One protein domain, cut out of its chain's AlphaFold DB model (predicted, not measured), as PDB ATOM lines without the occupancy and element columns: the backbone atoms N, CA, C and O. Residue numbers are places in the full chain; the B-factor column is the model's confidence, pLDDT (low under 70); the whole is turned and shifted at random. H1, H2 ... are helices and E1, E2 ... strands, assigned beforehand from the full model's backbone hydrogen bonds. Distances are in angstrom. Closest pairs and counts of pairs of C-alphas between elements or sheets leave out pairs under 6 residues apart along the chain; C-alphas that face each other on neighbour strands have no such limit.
ATOM      1  N   TRP A  44     -51.030  -7.811  45.976       98.38
ATOM      2  CA  TRP A  44     -52.166  -8.340  45.237       98.38
ATOM      3  C   TRP A  44     -51.913  -9.796  44.858       98.38
ATOM      4  O   TRP A  44     -50.769 -10.143  44.584       98.38
ATOM      5  N   THR A  45     -52.957 -10.620  44.795       98.50
ATOM      6  CA  THR A  45     -52.818 -12.050  44.484       98.50
ATOM      7  C   THR A  45     -53.348 -12.379  43.089       98.50
ATOM      8  O   THR A  45     -54.398 -11.875  42.685       98.50
ATOM      9  N   VAL A  46     -52.626 -13.239  42.374       98.62
ATOM     10  CA  VAL A  46     -53.035 -13.882  41.119       98.62
ATOM     11  C   VAL A  46     -52.921 -15.394  41.298       98.62
ATOM     12  O   VAL A  46     -51.878 -15.889  41.707       98.62
ATOM     13  N   GLN A  47     -53.970 -16.137  40.971       98.31
ATOM     14  CA  GLN A  47     -53.919 -17.599  40.958       98.31
ATOM     15  C   GLN A  47     -53.301 -18.091  39.645       98.31
ATOM     16  O   GLN A  47     -53.576 -17.535  38.574       98.31
ATOM     17  N   VAL A  48     -52.462 -19.119  39.736       98.12
ATOM     18  CA  VAL A  48     -51.769 -19.765  38.619       98.12
ATOM     19  C   VAL A  48     -52.374 -21.143  38.404       98.12
ATOM     20  O   VAL A  48     -52.207 -22.034  39.234       98.12
ATOM     21  N   GLY A  49     -53.071 -21.300  37.283       95.31
ATOM     22  CA  GLY A  49     -53.876 -22.482  37.024       95.31
ATOM     23  C   GLY A  49     -55.225 -22.439  37.748       95.31
ATOM     24  O   GLY A  49     -55.504 -21.591  38.605       95.31
ATOM     25  N   SER A  50     -56.103 -23.348  37.358       91.00
ATOM     26  CA  SER A  50     -57.389 -23.589  38.007       91.00
ATOM     27  C   SER A  50     -57.744 -25.051  37.835       91.00
ATOM     28  O   SER A  50     -57.544 -25.590  36.755       91.00
ATOM     29  N   GLU A  51     -58.356 -25.672  38.834       88.94
ATOM     30  CA  GLU A  51     -58.799 -27.061  38.712       88.94
ATOM     31  C   GLU A  51     -60.127 -27.334  39.423       88.94
ATOM     32  O   GLU A  51     -60.545 -26.578  40.304       88.94
ATOM     33  N   SER A  52     -60.820 -28.403  39.020       83.94
ATOM     34  CA  SER A  52     -61.901 -28.979  39.825       83.94
ATOM     35  C   SER A  52     -61.332 -29.650  41.077       83.94
ATOM     36  O   SER A  52     -60.167 -30.031  41.119       83.94
ATOM     37  N   SER A  53     -62.155 -29.833  42.113       82.00
ATOM     38  CA  SER A  53     -61.701 -30.403  43.393       82.00
ATOM     39  C   SER A  53     -61.136 -31.824  43.289       82.00
ATOM     40  O   SER A  53     -60.363 -32.240  44.142       82.00
ATOM     41  N   ASP A  54     -61.561 -32.579  42.277       81.00
ATOM     42  CA  ASP A  54     -61.072 -33.921  41.945       81.00
ATOM     43  C   ASP A  54     -59.939 -33.908  40.904       81.00
ATOM     44  O   ASP A  54     -59.523 -34.968  40.441       81.00
ATOM     45  N   GLN A  55     -59.464 -32.718  40.517       81.88
ATOM     46  CA  GLN A  55     -58.407 -32.472  39.532       81.88
ATOM     47  C   GLN A  55     -58.726 -32.953  38.106       81.88
ATOM     48  O   GLN A  55     -57.875 -32.845  37.222       81.88
ATOM     49  N   ALA A  56     -59.943 -33.440  37.844       68.56
ATOM     50  CA  ALA A  56     -60.342 -33.970  36.542       68.56
ATOM     51  C   ALA A  56     -60.448 -32.886  35.456       68.56
ATOM     52  O   ALA A  56     -60.293 -33.174  34.269       68.56
ATOM     53  N   ILE A  57     -60.713 -31.640  35.852       74.94
ATOM     54  CA  ILE A  57     -60.764 -30.478  34.967       74.94
ATOM     55  C   ILE A  57     -59.604 -29.566  35.339       74.94
ATOM     56  O   ILE A  57     -59.552 -29.088  36.466       74.94
ATOM     57  N   GLN A  58     -58.718 -29.300  34.382       80.38
ATOM     58  CA  GLN A  58     -57.574 -28.400  34.523       80.38
ATOM     59  C   GLN A  58     -57.763 -27.183  33.607       80.38
ATOM     60  O   GLN A  58     -58.231 -27.296  32.471       80.38
ATOM     61  N   GLY A  59     -57.434 -26.003  34.116       82.25
ATOM     62  CA  GLY A  59     -57.625 -24.711  33.478       82.25
ATOM     63  C   GLY A  59     -56.308 -23.957  33.360       82.25
ATOM     64  O   GLY A  59     -55.771 -23.466  34.350       82.25
ATOM     65  N   MET A  60     -55.838 -23.785  32.126       88.50
ATOM     66  CA  MET A  60     -54.606 -23.061  31.793       88.50
ATOM     67  C   MET A  60     -54.838 -21.543  31.843       88.50
ATOM     68  O   MET A  60     -55.082 -20.894  30.821       88.50
ATOM     69  N   SER A  61     -54.878 -20.949  33.035       93.31
ATOM     70  CA  SER A  61     -55.209 -19.527  33.196       93.31
ATOM     71  C   SER A  61     -54.509 -18.866  34.373       93.31
ATOM     72  O   SER A  61     -54.300 -19.472  35.417       93.31
ATOM     73  N   PHE A  62     -54.201 -17.578  34.208       98.19
ATOM     74  CA  PHE A  62     -53.925 -16.681  35.327       98.19
ATOM     75  C   PHE A  62     -55.226 -15.996  35.738       98.19
ATOM     76  O   PHE A  62     -55.939 -15.470  34.874       98.19
ATOM     77  N   LEU A  63     -55.545 -15.990  37.032       96.56
ATOM     78  CA  LEU A  63     -56.798 -15.436  37.545       96.56
ATOM     79  C   LEU A  63     -56.537 -14.373  38.628       96.56
ATOM     80  O   LEU A  63     -56.056 -14.708  39.708       96.56
ATOM     81  N   PRO A  64     -56.884 -13.096  38.381       97.44
ATOM     82  CA  PRO A  64     -57.341 -12.553  37.102       97.44
ATOM     83  C   PRO A  64     -56.212 -12.514  36.056       97.44
ATOM     84  O   PRO A  64     -55.041 -12.359  36.389       97.44
ATOM     85  N   LYS A  65     -56.581 -12.557  34.768       96.50
ATOM     86  CA  LYS A  65     -55.623 -12.430  33.654       96.50
ATOM     87  C   LYS A  65     -54.950 -11.055  33.608       96.50
ATOM     88  O   LYS A  65     -53.772 -10.949  33.289       96.50
ATOM     89  N   ASN A  66     -55.714 -10.003  33.897       97.94
ATOM     90  CA  ASN A  66     -55.224  -8.631  33.954       97.94
ATOM     91  C   ASN A  66     -55.374  -8.122  35.380       97.94
ATOM     92  O   ASN A  66     -56.471  -8.187  35.942       97.94
ATOM     93  N   ILE A  67     -54.298  -7.583  35.940       98.19
ATOM     94  CA  ILE A  67     -54.310  -6.981  37.270       98.19
ATOM     95  C   ILE A  67     -53.847  -5.533  37.192       98.19
ATOM     96  O   ILE A  67     -52.898  -5.215  36.485       98.19
ATOM     97  N   TYR A  68     -54.540  -4.647  37.903       98.12
ATOM     98  CA  TYR A  68     -54.278  -3.211  37.884       98.12
ATOM     99  C   TYR A  68     -53.810  -2.770  39.265       98.12
ATOM    100  O   TYR A  68     -54.575  -2.825  40.228       98.12
ATOM    101  N   ILE A  69     -52.562  -2.324  39.353       97.25
ATOM    102  CA  ILE A  69     -51.896  -1.968  40.610       97.25
ATOM    103  C   ILE A  69     -51.279  -0.571  40.511       97.25
ATOM    104  O   ILE A  69     -51.279   0.056  39.447       97.25
ATOM    105  N   ASN A  70     -50.756  -0.055  41.621       96.50
ATOM    106  CA  ASN A  70     -49.989   1.189  41.616       96.50
ATOM    107  C   ASN A  70     -48.491   0.902  41.711       96.50
ATOM    108  O   ASN A  70     -48.082  -0.063  42.353       96.50
ATOM    109  N   ALA A  71     -47.674   1.790  41.152       95.94
ATOM    110  CA  ALA A  71     -46.227   1.781  41.324       95.94
ATOM    111  C   ALA A  71     -45.847   1.623  42.810       95.94
ATOM    112  O   ALA A  71     -46.399   2.288  43.691       95.94
ATOM    113  N   GLY A  72     -44.925   0.712  43.093       95.44
ATOM    114  CA  GLY A  72     -44.501   0.299  44.428       95.44
ATOM    115  C   GLY A  72     -45.264  -0.890  45.022       95.44
ATOM    116  O   GLY A  72     -44.757  -1.463  45.989       95.44
ATOM    117  N   ASP A  73     -46.420  -1.274  44.472       97.94
ATOM    118  CA  ASP A  73     -47.171  -2.459  44.902       97.94
ATOM    119  C   ASP A  73     -46.431  -3.762  44.529       97.94
ATOM    120  O   ASP A  73     -45.473  -3.777  43.749       97.94
ATOM    121  N   LYS A  74     -46.879  -4.874  45.114       98.69
ATOM    122  CA  LYS A  74     -46.422  -6.232  44.812       98.69
ATOM    123  C   LYS A  74     -47.541  -7.059  44.198       98.69
ATOM    124  O   LYS A  74     -48.707  -6.870  44.543       98.69
ATOM    125  N   VAL A  75     -47.167  -8.026  43.369       98.88
ATOM    126  CA  VAL A  75     -48.042  -9.121  42.945       98.88
ATOM    127  C   VAL A  75     -47.445 -10.427  43.448       98.88
ATOM    128  O   VAL A  75     -46.250 -10.666  43.274       98.88
ATOM    129  N   THR A  76     -48.277 -11.234  44.091       98.81
ATOM    130  CA  THR A  76     -47.995 -12.606  44.491       98.81
ATOM    131  C   THR A  76     -48.806 -13.531  43.598       98.81
ATOM    132  O   THR A  76     -50.026 -13.429  43.524       98.81
ATOM    133  N   TRP A  77     -48.118 -14.426  42.911       98.81
ATOM    134  CA  TRP A  77     -48.714 -15.533  42.190       98.81
ATOM    135  C   TRP A  77     -48.741 -16.757  43.096       98.81
ATOM    136  O   TRP A  77     -47.724 -17.070  43.715       98.81
ATOM    137  N   GLU A  78     -49.880 -17.431  43.176       98.44
ATOM    138  CA  GLU A  78     -50.093 -18.628  43.994       98.44
ATOM    139  C   GLU A  78     -50.432 -19.810  43.090       98.44
ATOM    140  O   GLU A  78     -51.253 -19.682  42.181       98.44
ATOM    141  N   ALA A  79     -49.779 -20.951  43.309       97.25
ATOM    142  CA  ALA A  79     -50.071 -22.164  42.556       97.25
ATOM    143  C   ALA A  79     -51.457 -22.709  42.932       97.25
ATOM    144  O   ALA A  79     -51.762 -22.883  44.112       97.25
ATOM    145  N   ASN A  80     -52.286 -22.994  41.930       96.00
ATOM    146  CA  ASN A  80     -53.691 -23.369  42.104       96.00
ATOM    147  C   ASN A  80     -54.133 -24.490  41.143       96.00
ATOM    148  O   ASN A  80     -55.316 -24.637  40.837       96.00
ATOM    149  N   ALA A  81     -53.174 -25.265  40.644       94.19
ATOM    150  CA  ALA A  81     -53.408 -26.445  39.827       94.19
ATOM    151  C   ALA A  81     -52.291 -27.469  40.045       94.19
ATOM    152  O   ALA A  81     -51.155 -27.094  40.366       94.19
ATOM    153  N   ALA A  82     -52.621 -28.746  39.859       92.25
ATOM    154  CA  ALA A  82     -51.650 -29.831  39.851       92.25
ATOM    155  C   ALA A  82     -50.795 -29.799  38.575       92.25
ATOM    156  O   ALA A  82     -49.610 -30.142  38.613       92.25
ATOM    157  N   GLU A  83     -51.376 -29.357  37.453       92.56
ATOM    158  CA  GLU A  83     -50.630 -29.088  36.225       92.56
ATOM    159  C   GLU A  83     -49.521 -28.054  36.477       92.56
ATOM    160  O   GLU A  83     -49.714 -27.052  37.166       92.56
ATOM    161  N   ILE A  84     -48.337 -28.306  35.915       95.44
ATOM    162  CA  ILE A  84     -47.195 -27.412  36.086       95.44
ATOM    163  C   ILE A  84     -47.373 -26.114  35.302       95.44
ATOM    164  O   ILE A  84     -47.764 -26.100  34.131       95.44
ATOM    165  N   HIS A  85     -46.989 -25.012  35.930       97.94
ATOM    166  CA  HIS A  85     -47.007 -23.690  35.325       97.94
ATOM    167  C   HIS A  85     -45.729 -22.913  35.637       97.94
ATOM    168  O   HIS A  85     -44.946 -23.275  36.511       97.94
ATOM    169  N   THR A  86     -45.531 -21.796  34.943       98.44
ATOM    170  CA  THR A  86     -44.549 -20.778  35.326       98.44
ATOM    171  C   THR A  86     -45.185 -19.395  35.269       98.44
ATOM    172  O   THR A  86     -46.188 -19.174  34.588       98.44
ATOM    173  N   VAL A  87     -44.577 -18.439  35.962       98.75
ATOM    174  CA  VAL A  87     -44.797 -17.006  35.775       98.75
ATOM    175  C   VAL A  87     -43.512 -16.434  35.211       98.75
ATOM    176  O   VAL A  87     -42.509 -16.336  35.918       98.75
ATOM    177  N   THR A  88     -43.536 -16.074  33.931       98.81
ATOM    178  CA  THR A  88     -42.328 -15.677  33.209       98.81
ATOM    179  C   THR A  88     -42.511 -14.343  32.506       98.81
ATOM    180  O   THR A  88     -43.331 -14.212  31.596       98.81
ATOM    181  N   PHE A  89     -41.707 -13.360  32.896       98.81
ATOM    182  CA  PHE A  89     -41.528 -12.128  32.139       98.81
ATOM    183  C   PHE A  89     -40.329 -12.317  31.214       98.81
ATOM    184  O   PHE A  89     -39.231 -12.640  31.667       98.81
ATOM    185  N   LEU A  90     -40.550 -12.147  29.914       98.50
ATOM    186  CA  LEU A  90     -39.495 -12.290  28.916       98.50
ATOM    187  C   LEU A  90     -38.587 -11.059  28.923       98.50
ATOM    188  O   LEU A  90     -39.041  -9.949  29.210       98.50
ATOM    189  N   ALA A  91     -37.313 -11.251  28.579       98.00
ATOM    190  CA  ALA A  91     -36.411 -10.121  28.400       98.00
ATOM    191  C   ALA A  91     -36.857  -9.252  27.212       98.00
ATOM    192  O   ALA A  91     -37.457  -9.741  26.252       98.00
ATOM    193  N   ALA A  92     -36.527  -7.963  27.237       94.88
ATOM    194  CA  ALA A  92     -36.797  -7.054  26.133       94.88
ATOM    195  C   ALA A  92     -36.238  -7.615  24.811       94.88
ATOM    196  O   ALA A  92     -35.067  -7.981  24.716       94.88
ATOM    197  N   GLY A  93     -37.093  -7.695  23.788       94.50
ATOM    198  CA  GLY A  93     -36.755  -8.266  22.479       94.50
ATOM    199  C   GLY A  93     -36.931  -9.785  22.363       94.50
ATOM    200  O   GLY A  93     -36.900 -10.302  21.250       94.50
ATOM    201  N   GLN A  94     -37.169 -10.499  23.465       96.62
ATOM    202  CA  GLN A  94     -37.511 -11.919  23.440       96.62
ATOM    203  C   GLN A  94     -39.012 -12.111  23.167       96.62
ATOM    204  O   GLN A  94     -39.852 -11.366  23.674       96.62
ATOM    205  N   THR A  95     -39.357 -13.133  22.383       97.06
ATOM    206  CA  THR A  95     -40.751 -13.517  22.114       97.06
ATOM    207  C   THR A  95     -41.084 -14.857  22.760       97.06
ATOM    208  O   THR A  95     -40.187 -15.650  23.062       97.06
ATOM    209  N   ILE A  96     -42.373 -15.135  22.972       96.94
ATOM    210  CA  ILE A  96     -42.799 -16.400  23.576       96.94
ATOM    211  C   ILE A  96     -42.418 -17.593  22.692       96.94
ATOM    212  O   ILE A  96     -42.000 -18.621  23.208       96.94
ATOM    213  N   GLU A  97     -42.437 -17.438  21.370       97.12
ATOM    214  CA  GLU A  97     -42.065 -18.472  20.398       97.12
ATOM    215  C   GLU A  97     -40.605 -18.917  20.557       97.12
ATOM    216  O   GLU A  97     -40.310 -20.095  20.389       97.12
ATOM    217  N   SER A  98     -39.704 -18.012  20.961       95.06
ATOM    218  CA  SER A  98     -38.295 -18.348  21.232       95.06
ATOM    219  C   SER A  98     -38.094 -19.263  22.446       95.06
ATOM    220  O   SER A  98     -36.988 -19.750  22.672       95.06
ATOM    221  N   THR A  99     -39.150 -19.480  23.233       95.69
ATOM    222  CA  THR A  99     -39.137 -20.339  24.424       95.69
ATOM    223  C   THR A  99     -39.884 -21.654  24.231       95.69
ATOM    224  O   THR A  99     -40.106 -22.380  25.198       95.69
ATOM    225  N   GLN A 100     -40.336 -21.932  23.004       97.06
ATOM    226  CA  GLN A 100     -41.147 -23.103  22.687       97.06
ATOM    227  C   GLN A 100     -40.372 -24.108  21.817       97.06
ATOM    228  O   GLN A 100     -39.690 -23.694  20.876       97.06
ATOM    229  N   PRO A 101     -40.522 -25.424  22.066       96.50
ATOM    230  CA  PRO A 101     -41.270 -26.027  23.178       96.50
ATOM    231  C   PRO A 101     -40.587 -25.797  24.537       96.50
ATOM    232  O   PRO A 101     -39.398 -25.493  24.593       96.50
ATOM    233  N   PHE A 102     -41.341 -25.961  25.628       96.88
ATOM    234  CA  PHE A 102     -40.791 -25.928  26.986       96.88
ATOM    235  C   PHE A 102     -39.649 -26.947  27.149       96.88
ATOM    236  O   PHE A 102     -39.831 -28.128  26.857       96.88
ATOM    237  N   ASP A 103     -38.490 -26.497  27.642       97.38
ATOM    238  CA  ASP A 103     -37.342 -27.352  27.962       97.38
ATOM    239  C   ASP A 103     -37.312 -27.681  29.471       97.38
ATOM    240  O   ASP A 103     -36.933 -26.822  30.277       97.38
ATOM    241  N   PRO A 104     -37.671 -28.916  29.881       96.12
ATOM    242  CA  PRO A 104     -37.711 -29.312  31.288       96.12
ATOM    243  C   PRO A 104     -36.320 -29.531  31.904       96.12
ATOM    244  O   PRO A 104     -36.226 -29.797  33.101       96.12
ATOM    245  N   PHE A 105     -35.242 -29.439  31.122       96.44
ATOM    246  CA  PHE A 105     -33.867 -29.603  31.603       96.44
ATOM    247  C   PHE A 105     -33.115 -28.273  31.706       96.44
ATOM    248  O   PHE A 105     -32.023 -28.231  32.275       96.44
ATOM    249  N   SER A 106     -33.691 -27.182  31.196       97.62
ATOM    250  CA  SER A 106     -33.086 -25.855  31.249       97.62
ATOM    251  C   SER A 106     -33.307 -25.192  32.613       97.62
ATOM    252  O   SER A 106     -34.451 -24.894  32.974       97.62
ATOM    253  N   PRO A 107     -32.240 -24.837  33.359       96.88
ATOM    254  CA  PRO A 107     -32.373 -24.098  34.616       96.88
ATOM    255  C   PRO A 107     -33.097 -22.755  34.459       96.88
ATOM    256  O   PRO A 107     -33.769 -22.309  35.388       96.88
ATOM    257  N   LEU A 108     -33.020 -22.129  33.278       97.25
ATOM    258  CA  LEU A 108     -33.729 -20.879  32.985       97.25
ATOM    259  C   LEU A 108     -35.256 -21.040  33.004       97.25
ATOM    260  O   LEU A 108     -35.972 -20.044  33.127       97.25
ATOM    261  N   TYR A 109     -35.755 -22.264  32.821       97.75
ATOM    262  CA  TYR A 109     -37.177 -22.563  32.658       97.75
ATOM    263  C   TYR A 109     -37.750 -23.135  33.950       97.75
ATOM    264  O   TYR A 109     -38.877 -22.808  34.310       97.75
ATOM    265  N   ILE A 110     -36.961 -23.960  34.645       97.50
ATOM    266  CA  ILE A 110     -37.432 -24.725  35.803       97.50
ATOM    267  C   ILE A 110     -37.073 -24.108  37.155       97.50
ATOM    268  O   ILE A 110     -37.658 -24.488  38.166       97.50
ATOM    269  N   SER A 111     -36.119 -23.174  37.203       97.50
ATOM    270  CA  SER A 111     -35.674 -22.520  38.441       97.50
ATOM    271  C   SER A 111     -36.018 -21.035  38.451       97.50
ATOM    272  O   SER A 111     -36.092 -20.401  37.399       97.50
ATOM    273  N   ALA A 112     -36.162 -20.469  39.651       98.00
ATOM    274  CA  ALA A 112     -36.394 -19.042  39.821       98.00
ATOM    275  C   ALA A 112     -35.266 -18.203  39.192       98.00
ATOM    276  O   ALA A 112     -34.084 -18.478  39.406       98.00
ATOM    277  N   GLN A 113     -35.641 -17.169  38.440       98.44
ATOM    278  CA  GLN A 113     -34.733 -16.218  37.796       98.44
ATOM    279  C   GLN A 113     -35.101 -14.779  38.173       98.44
ATOM    280  O   GLN A 113     -36.277 -14.452  38.358       98.44
ATOM    281  N   GLY A 114     -34.090 -13.911  38.225       97.69
ATOM    282  CA  GLY A 114     -34.244 -12.500  38.581       97.69
ATOM    283  C   GLY A 114     -34.246 -12.243  40.093       97.69
ATOM    284  O   GLY A 114     -33.860 -13.090  40.898       97.69
ATOM    285  N   GLY A 115     -34.633 -11.024  40.476       97.50
ATOM    286  CA  GLY A 115     -34.758 -10.594  41.874       97.50
ATOM    287  C   GLY A 115     -36.207 -10.557  42.372       97.50
ATOM    288  O   GLY A 115     -37.113 -11.119  41.772       97.50
ATOM    289  N   THR A 116     -36.449  -9.831  43.466       98.19
ATOM    290  CA  THR A 116     -37.799  -9.641  44.049       98.19
ATOM    291  C   THR A 116     -38.463  -8.317  43.658       98.19
ATOM    292  O   THR A 116     -39.613  -8.057  44.016       98.19
ATOM    293  N   SER A 117     -37.750  -7.458  42.930       98.50
ATOM    294  CA  SER A 117     -38.272  -6.233  42.326       98.50
ATOM    295  C   SER A 117     -38.068  -6.346  40.828       98.50
ATOM    296  O   SER A 117     -36.941  -6.571  40.393       98.50
ATOM    297  N   TYR A 118     -39.148  -6.239  40.064       98.62
ATOM    298  CA  TYR A 118     -39.102  -6.329  38.614       98.62
ATOM    299  C   TYR A 118     -38.594  -5.013  38.024       98.62
ATOM    300  O   TYR A 118     -39.022  -3.944  38.459       98.62
ATOM    301  N   ASP A 119     -37.670  -5.097  37.070       97.44
ATOM    302  CA  ASP A 119     -37.056  -3.941  36.399       97.44
ATOM    303  C   ASP A 119     -37.781  -3.538  35.104       97.44
ATOM    304  O   ASP A 119     -37.434  -2.541  34.475       97.44
ATOM    305  N   GLY A 120     -38.800  -4.303  34.701       97.38
ATOM    306  CA  GLY A 120     -39.599  -4.021  33.514       97.38
ATOM    307  C   GLY A 120     -39.022  -4.541  32.199       97.38
ATOM    308  O   GLY A 120     -39.700  -4.418  31.180       97.38
ATOM    309  N   HIS A 121     -37.804  -5.098  32.181       96.94
ATOM    310  CA  HIS A 121     -37.121  -5.429  30.924       96.94
ATOM    311  C   HIS A 121     -36.269  -6.700  30.939       96.94
ATOM    312  O   HIS A 121     -35.953  -7.210  29.865       96.94
ATOM    313  N   SER A 122     -35.836  -7.205  32.092       98.38
ATOM    314  CA  SER A 122     -35.017  -8.418  32.163       98.38
ATOM    315  C   SER A 122     -35.886  -9.669  32.250       98.38
ATOM    316  O   SER A 122     -37.078  -9.610  32.556       98.38
ATOM    317  N   TYR A 123     -35.272 -10.824  31.995       98.62
ATOM    318  CA  TYR A 123     -35.934 -12.113  32.153       98.62
ATOM    319  C   TYR A 123     -36.148 -12.441  33.635       98.62
ATOM    320  O   TYR A 123     -35.197 -12.453  34.418       98.62
ATOM    321  N   TYR A 124     -37.392 -12.730  34.008       98.81
ATOM    322  CA  TYR A 124     -37.784 -13.187  35.342       98.81
ATOM    323  C   TYR A 124     -38.628 -14.445  35.188       98.81
ATOM    324  O   TYR A 124     -39.480 -14.516  34.304       98.81
ATOM    325  N   ASN A 125     -38.412 -15.428  36.052       98.75
ATOM    326  CA  ASN A 125     -39.154 -16.684  36.039       98.75
ATOM    327  C   ASN A 125     -39.371 -17.148  37.481       98.75
ATOM    328  O   ASN A 125     -38.472 -17.013  38.310       98.75
ATOM    329  N   SER A 126     -40.550 -17.678  37.789       98.69
ATOM    330  CA  SER A 126     -40.870 -18.236  39.106       98.69
ATOM    331  C   SER A 126     -40.120 -19.528  39.435       98.69
ATOM    332  O   SER A 126     -39.977 -19.850  40.607       98.69
ATOM    333  N   GLY A 127     -39.653 -20.263  38.428       98.06
ATOM    334  CA  GLY A 127     -39.495 -21.712  38.482       98.06
ATOM    335  C   GLY A 127     -40.830 -22.423  38.244       98.06
ATOM    336  O   GLY A 127     -41.860 -21.772  38.035       98.06
ATOM    337  N   VAL A 128     -40.813 -23.757  38.270       98.06
ATOM    338  CA  VAL A 128     -42.037 -24.557  38.124       98.06
ATOM    339  C   VAL A 128     -42.941 -24.377  39.343       98.06
ATOM    340  O   VAL A 128     -42.521 -24.562  40.483       98.06
ATOM    341  N   MET A 129     -44.192 -24.005  39.088       97.94
ATOM    342  CA  MET A 129     -45.247 -23.844  40.078       97.94
ATOM    343  C   MET A 129     -46.284 -24.958  39.921       97.94
ATOM    344  O   MET A 129     -46.787 -25.173  38.818       97.94
ATOM    345  N   SER A 130     -46.632 -25.608  41.028       95.50
ATOM    346  CA  SER A 130     -47.736 -26.565  41.152       95.50
ATOM    347  C   SER A 130     -48.254 -26.564  42.595       95.50
ATOM    348  O   SER A 130     -47.548 -26.144  43.519       95.50
ATOM    349  N   ASN A 131     -49.497 -27.001  42.802       94.19
ATOM    350  CA  ASN A 131     -50.083 -27.182  44.134       94.19
ATOM    351  C   ASN A 131     -49.872 -28.601  44.710       94.19
ATOM    352  O   ASN A 131     -50.275 -28.856  45.847       94.19
ATOM    353  N   VAL A 132     -49.230 -29.509  43.963       91.19
ATOM    354  CA  VAL A 132     -48.879 -30.862  44.420       91.19
ATOM    355  C   VAL A 132     -47.373 -31.011  44.631       91.19
ATOM    356  O   VAL A 132     -46.574 -30.319  44.017       91.19
ATOM    357  N   SER A 133     -46.967 -31.935  45.503       88.12
ATOM    358  CA  SER A 133     -45.556 -32.166  45.855       88.12
ATOM    359  C   SER A 133     -44.823 -33.167  44.953       88.12
ATOM    360  O   SER A 133     -43.654 -33.467  45.191       88.12
ATOM    361  N   ASN A 134     -45.501 -33.730  43.954       88.12
ATOM    362  CA  ASN A 134     -45.011 -34.837  43.133       88.12
ATOM    363  C   ASN A 134     -45.084 -34.558  41.623       88.12
ATOM    364  O   ASN A 134     -45.172 -35.514  40.850       88.12
ATOM    365  N   SER A 135     -45.024 -33.293  41.183       88.62
ATOM    366  CA  SER A 135     -45.062 -32.976  39.744       88.62
ATOM    367  C   SER A 135     -43.792 -33.399  38.985       88.62
ATOM    368  O   SER A 135     -43.794 -33.470  37.759       88.62
ATOM    369  N   GLY A 136     -42.709 -33.713  39.707       90.75
ATOM    370  CA  GLY A 136     -41.410 -34.084  39.137       90.75
ATOM    371  C   GLY A 136     -40.393 -32.941  39.099       90.75
ATOM    372  O   GLY A 136     -39.267 -33.156  38.651       90.75
ATOM    373  N   PHE A 137     -40.751 -31.757  39.605       92.88
ATOM    374  CA  PHE A 137     -39.892 -30.572  39.674       92.88
ATOM    375  C   PHE A 137     -39.717 -30.076  41.116       92.88
ATOM    376  O   PHE A 137     -40.401 -30.511  42.040       92.88
ATOM    377  N   ALA A 138     -38.766 -29.162  41.322       91.12
ATOM    378  CA  ALA A 138     -38.675 -28.422  42.574       91.12
ATOM    379  C   ALA A 138     -39.825 -27.404  42.625       91.12
ATOM    380  O   ALA A 138     -39.821 -26.439  41.863       91.12
ATOM    381  N   GLU A 139     -40.804 -27.644  43.497       84.69
ATOM    382  CA  GLU A 139     -42.064 -26.897  43.491       84.69
ATOM    383  C   GLU A 139     -41.955 -25.495  44.082       84.69
ATOM    384  O   GLU A 139     -41.424 -25.286  45.179       84.69
ATOM    385  N   VAL A 140     -42.581 -24.542  43.396       95.06
ATOM    386  CA  VAL A 140     -42.772 -23.171  43.859       95.06
ATOM    387  C   VAL A 140     -44.259 -22.928  44.104       95.06
ATOM    388  O   VAL A 140     -45.028 -22.671  43.183       95.06
ATOM    389  N   GLY A 141     -44.676 -22.970  45.373       96.50
ATOM    390  CA  GLY A 141     -46.079 -22.729  45.743       96.50
ATOM    391  C   GLY A 141     -46.509 -21.260  45.635       96.50
ATOM    392  O   GLY A 141     -47.689 -20.965  45.457       96.50
ATOM    393  N   SER A 142     -45.561 -20.320  45.726       98.06
ATOM    394  CA  SER A 142     -45.833 -18.895  45.522       98.06
ATOM    395  C   SER A 142     -44.621 -18.138  44.981       98.06
ATOM    396  O   SER A 142     -43.477 -18.459  45.305       98.06
ATOM    397  N   TYR A 143     -44.873 -17.097  44.191       98.69
ATOM    398  CA  TYR A 143     -43.857 -16.222  43.607       98.69
ATOM    399  C   TYR A 143     -44.277 -14.763  43.774       98.69
ATOM    400  O   TYR A 143     -45.427 -14.435  43.521       98.69
ATOM    401  N   THR A 144     -43.394 -13.870  44.230       98.81
ATOM    402  CA  THR A 144     -43.769 -12.472  44.520       98.81
ATOM    403  C   THR A 144     -42.793 -11.478  43.911       98.81
ATOM    404  O   THR A 144     -41.597 -11.543  44.191       98.81
ATOM    405  N   LEU A 145     -43.319 -10.493  43.178       98.81
ATOM    406  CA  LEU A 145     -42.546  -9.382  42.617       98.81
ATOM    407  C   LEU A 145     -43.113  -8.025  43.024       98.81
ATOM    408  O   LEU A 145     -44.325  -7.808  43.005       98.81
ATOM    409  N   LYS A 146     -42.222  -7.088  43.355       98.75
ATOM    410  CA  LYS A 146     -42.522  -5.655  43.457       98.75
ATOM    411  C   LYS A 146     -42.445  -5.004  42.077       98.75
ATOM    412  O   LYS A 146     -41.503  -5.263  41.336       98.75
ATOM    413  N   PHE A 147     -43.373  -4.094  41.800       98.38
ATOM    414  CA  PHE A 147     -43.427  -3.305  40.572       98.38
ATOM    415  C   PHE A 147     -43.174  -1.826  40.881       98.38
ATOM    416  O   PHE A 147     -44.115  -1.110  41.222       98.38
ATOM    417  N   PRO A 148     -41.915  -1.356  40.855       96.88
ATOM    418  CA  PRO A 148     -41.579   0.024  41.208       96.88
ATOM    419  C   PRO A 148     -42.050   1.044  40.167       96.88
ATOM    420  O   PRO A 148     -42.436   2.145  40.556       96.88
ATOM    421  N   ASP A 149     -42.065   0.667  38.891       96.38
ATOM    422  CA  ASP A 149     -42.270   1.586  37.776       96.38
ATOM    423  C   ASP A 149     -43.626   1.378  37.099       96.38
ATOM    424  O   ASP A 149     -44.164   0.272  37.053       96.38
ATOM    425  N   ALA A 150     -44.199   2.472  36.591       97.44
ATOM    426  CA  ALA A 150     -45.441   2.429  35.830       97.44
ATOM    427  C   ALA A 150     -45.213   1.804  34.444       97.44
ATOM    428  O   ALA A 150     -44.183   2.044  33.817       97.44
ATOM    429  N   GLY A 151     -46.194   1.053  33.951       97.88
ATOM    430  CA  GLY A 151     -46.098   0.348  32.676       97.88
ATOM    431  C   GLY A 151     -47.035  -0.849  32.595       97.88
ATOM    432  O   GLY A 151     -47.700  -1.198  33.572       97.88
ATOM    433  N   ASP A 152     -47.069  -1.474  31.422       98.44
ATOM    434  CA  ASP A 152     -47.811  -2.706  31.172       98.44
ATOM    435  C   ASP A 152     -46.825  -3.855  30.976       98.44
ATOM    436  O   ASP A 152     -46.056  -3.879  30.015       98.44
ATOM    437  N   PHE A 153     -46.858  -4.824  31.885       98.62
ATOM    438  CA  PHE A 153     -45.901  -5.924  31.914       98.62
ATOM    439  C   PHE A 153     -46.618  -7.238  31.639       98.62
ATOM    440  O   PHE A 153     -47.367  -7.747  32.477       98.62
ATOM    441  N   THR A 154     -46.420  -7.775  30.435       98.62
ATOM    442  CA  THR A 154     -46.994  -9.065  30.035       98.62
ATOM    443  C   THR A 154     -46.081 -10.201  30.473       98.62
ATOM    444  O   THR A 154     -44.870 -10.141  30.270       98.62
ATOM    445  N   TYR A 155     -46.677 -11.246  31.033       98.81
ATOM    446  CA  TYR A 155     -46.000 -12.470  31.441       98.81
ATOM    447  C   TYR A 155     -46.736 -13.693  30.906       98.81
ATOM    448  O   TYR A 155     -47.919 -13.631  30.556       98.81
ATOM    449  N   TYR A 156     -46.020 -14.806  30.845       98.75
ATOM    450  CA  TYR A 156     -46.459 -16.047  30.226       98.75
ATOM    451  C   TYR A 156     -46.202 -17.232  31.148       98.75
ATOM    452  O   TYR A 156     -45.302 -17.189  31.986       98.75
ATOM    453  N   CYS A 157     -46.963 -18.301  30.942       98.38
ATOM    454  CA  CYS A 157     -46.540 -19.634  31.338       98.38
ATOM    455  C   CYS A 157     -45.736 -20.246  30.184       98.38
ATOM    456  O   CYS A 157     -46.235 -20.312  29.062       98.38
ATOM    457  N   LEU A 158     -44.512 -20.707  30.439       98.38
ATOM    458  CA  LEU A 158     -43.680 -21.317  29.395       98.38
ATOM    459  C   LEU A 158     -44.185 -22.697  28.969       98.38
ATOM    460  O   LEU A 158     -43.951 -23.093  27.834       98.38
ATOM    461  N   VAL A 159     -44.900 -23.408  29.841       96.94
ATOM    462  CA  VAL A 159     -45.493 -24.719  29.530       96.94
ATOM    463  C   VAL A 159     -46.629 -24.574  28.511       96.94
ATOM    464  O   VAL A 159     -46.766 -25.383  27.599       96.94
ATOM    465  N   HIS A 160     -47.413 -23.500  28.629       96.69
ATOM    466  CA  HIS A 160     -48.623 -23.261  27.828       96.69
ATOM    467  C   HIS A 160     -48.460 -22.139  26.793       96.69
ATOM    468  O   HIS A 160     -49.430 -21.714  26.159       96.69
ATOM    469  N   GLY A 161     -47.229 -21.653  26.618       96.31
ATOM    470  CA  GLY A 161     -46.826 -20.687  25.603       96.31
ATOM    471  C   GLY A 161     -47.757 -19.476  25.480       96.31
ATOM    472  O   GLY A 161     -48.205 -18.876  26.458       96.31
ATOM    473  N   ALA A 162     -48.074 -19.107  24.237       95.31
ATOM    474  CA  ALA A 162     -48.896 -17.933  23.939       95.31
ATOM    475  C   ALA A 162     -50.351 -18.037  24.444       95.31
ATOM    476  O   ALA A 162     -51.027 -17.008  24.557       95.31
ATOM    477  N   ALA A 163     -50.843 -19.249  24.734       95.25
ATOM    478  CA  ALA A 163     -52.220 -19.476  25.168       95.25
ATOM    479  C   ALA A 163     -52.459 -18.999  26.609       95.25
ATOM    480  O   ALA A 163     -53.536 -18.475  26.911       95.25
ATOM    481  N   MET A 164     -51.448 -19.099  27.476       97.94
ATOM    482  CA  MET A 164     -51.534 -18.681  28.874       97.94
ATOM    483  C   MET A 164     -50.621 -17.485  29.136       97.94
ATOM    484  O   MET A 164     -49.426 -17.608  29.397       97.94
ATOM    485  N   LYS A 165     -51.227 -16.298  29.094       98.12
ATOM    486  CA  LYS A 165     -50.565 -15.027  29.390       98.12
ATOM    487  C   LYS A 165     -51.417 -14.150  30.284       98.12
ATOM    488  O   LYS A 165     -52.646 -14.184  30.177       98.12
ATOM    489  N   GLY A 166     -50.767 -13.332  31.094       98.44
ATOM    490  CA  GLY A 166     -51.389 -12.288  31.896       98.44
ATOM    491  C   GLY A 166     -50.656 -10.961  31.747       98.44
ATOM    492  O   GLY A 166     -49.567 -10.898  31.176       98.44
ATOM    493  N   THR A 167     -51.258  -9.891  32.260       98.81
ATOM    494  CA  THR A 167     -50.657  -8.554  32.232       98.81
ATOM    495  C   THR A 167     -50.819  -7.863  33.581       98.81
ATOM    496  O   THR A 167     -51.912  -7.817  34.154       98.81
ATOM    497  N   VAL A 168     -49.715  -7.326  34.096       98.81
ATOM    498  CA  VAL A 168     -49.703  -6.407  35.235       98.81
ATOM    499  C   VAL A 168     -49.701  -4.985  34.686       98.81
ATOM    500  O   VAL A 168     -48.730  -4.558  34.068       98.81
ATOM    501  N   HIS A 169     -50.787  -4.258  34.917       98.56
ATOM    502  CA  HIS A 169     -50.934  -2.850  34.566       98.56
ATOM    503  C   HIS A 169     -50.587  -1.991  35.782       98.56
ATOM    504  O   HIS A 169     -51.320  -1.974  36.777       98.56
ATOM    505  N   VAL A 170     -49.480  -1.260  35.715       98.19
ATOM    506  CA  VAL A 170     -48.954  -0.465  36.827       98.19
ATOM    507  C   VAL A 170     -49.180   1.014  36.556       98.19
ATOM    508  O   VAL A 170     -48.622   1.598  35.629       98.19
ATOM    509  N   ARG A 171     -49.995   1.649  37.397       96.06
ATOM    510  CA  ARG A 171     -50.275   3.088  37.321       96.06
ATOM    511  C   ARG A 171     -49.255   3.875  38.133       96.06
ATOM    512  O   ARG A 171     -48.885   3.470  39.235       96.06
ATOM    513  N   ALA A 172     -48.857   5.042  37.633       92.31
ATOM    514  CA  ALA A 172     -48.035   5.966  38.405       92.31
ATOM    515  C   ALA A 172     -48.772   6.409  39.681       92.31
ATOM    516  O   ALA A 172     -49.964   6.726  39.649       92.31
TER     517      ALA A 172
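AT A GLANCE: This is residues 44 to 172 of the 187 residues of the protein "Copper-bind domain-containing protein" of Arthrobacter sp. Hiyo8 (UniProt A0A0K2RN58). Two sheets lie face to face as a sandwich, one of four strands, E2 E1 E4 E6, and one of three, E3 E8 E7, with their strands running nearly in line. The long looping stretch from E4 to E6, with the short helices H1 and H2 and the short strand E5 in it, covers the side of the sandwich between the edges E6 and E7, and Val 87 in it passes close to the middle of the whole. The printed part has 129 residues with two named helices and eight named strands, in the order E1 E2 E3 E4 H1 H2 E5 E6 E7 E8; both sheets are mixed, the class is mostly strand, and under half of the residues are in named elements. The whole is compact, with a radius of gyration of the C-alphas of 13.8 A and spans of 42 by 29 by 23 A.

IN THESE COORDINATES: In the larger sheet, E2 is residues 58 to 63, 13.3 A from first to last C-alpha. E1 is residues 44 to 51, 20.9 A, and begins at C-alpha 44 at (-52.166, -8.340, 45.237). E4 is residues 74 to 79, 16.5 A, and E6 is residues 142 to 146, 13.8 A. In the smaller sheet, E3 is residues 66 to 70, 13.5 A, and E7 is residues 151 to 156, 16.6 A. E8 is residues 165 to 171, 19.8 A, and ends at C-alpha 171 at (-50.275, 3.088, 37.321). H1 is residues 96 to 99, 5.4 A, H2 is residues 107 to 110, 5.2 A, and E5 is residues 124 to 126, 7.0 A, with C-alpha 124 at (-37.784, -13.187, 35.342).

HOW THE PARTS SIT: The larger sheet runs E2 E1 E4 E6 and is twisted, its C-alphas up to 4.6 A off its best plane. E1 bends by 55 degrees at residue 48. E1 and E4 are parallel at 18 degrees, with N 46 and O 76 at 2.8 A. E1 and E2 form a hairpin, antiparallel at 168 degrees, with N 59 and O 50 at 2.7 A. E4 and E6 are antiparallel at 166 degrees, with N 77 and O 143 at 2.8 A. The smaller sheet runs E3 E8 E7. E3 and E8 are parallel at 24 degrees, with N 169 and O 67 at 2.8 A. E7 and E8 form a hairpin, antiparallel at 163 degrees, with N 170 and O 151 at 2.8 A. The two sheets make a sandwich, two sheets face to face: the facing parts are 9.2 A centre to centre and their best planes 14 degrees apart. E2 runs on into E3 across a break of 2 residues, at 27 degrees. The closest C-alphas of E2 and E8 are those of Phe 62 and Gly 166, 6.1 A apart. E5 pairs with no named strand, but its residues 125 to 126 pair antiparallel with residues 112 to 113. The closest C-alphas of E5 and E6 are those of Ser 126 and Tyr 143, 5.8 A apart, and those of H2 and E5 are Tyr 109 and Asn 125, 7.1 A apart. H1 is not on either sheet; its closest C-alpha to E7 is that of Ile 96, 7.6 A from that of Tyr 156. H2 is not on either sheet, and H1 and H2 are apart. Both helices are too short for an O i to N i+4 pair; the one O i to N i+3 pair is within hydrogen-bond range in H1 and not in H2.

THE WHOLE: The two C-alphas farthest apart, those of Asp 54 and Ala 172, are 42.1 A from each other. The printed part has no cut. The links E4 to H1, H2 to E5 and E5 to E6 are long, with 16, 13 and 15 residues. The mean pLDDT of the printed part is 95.5, and residue 56 alone is under 70.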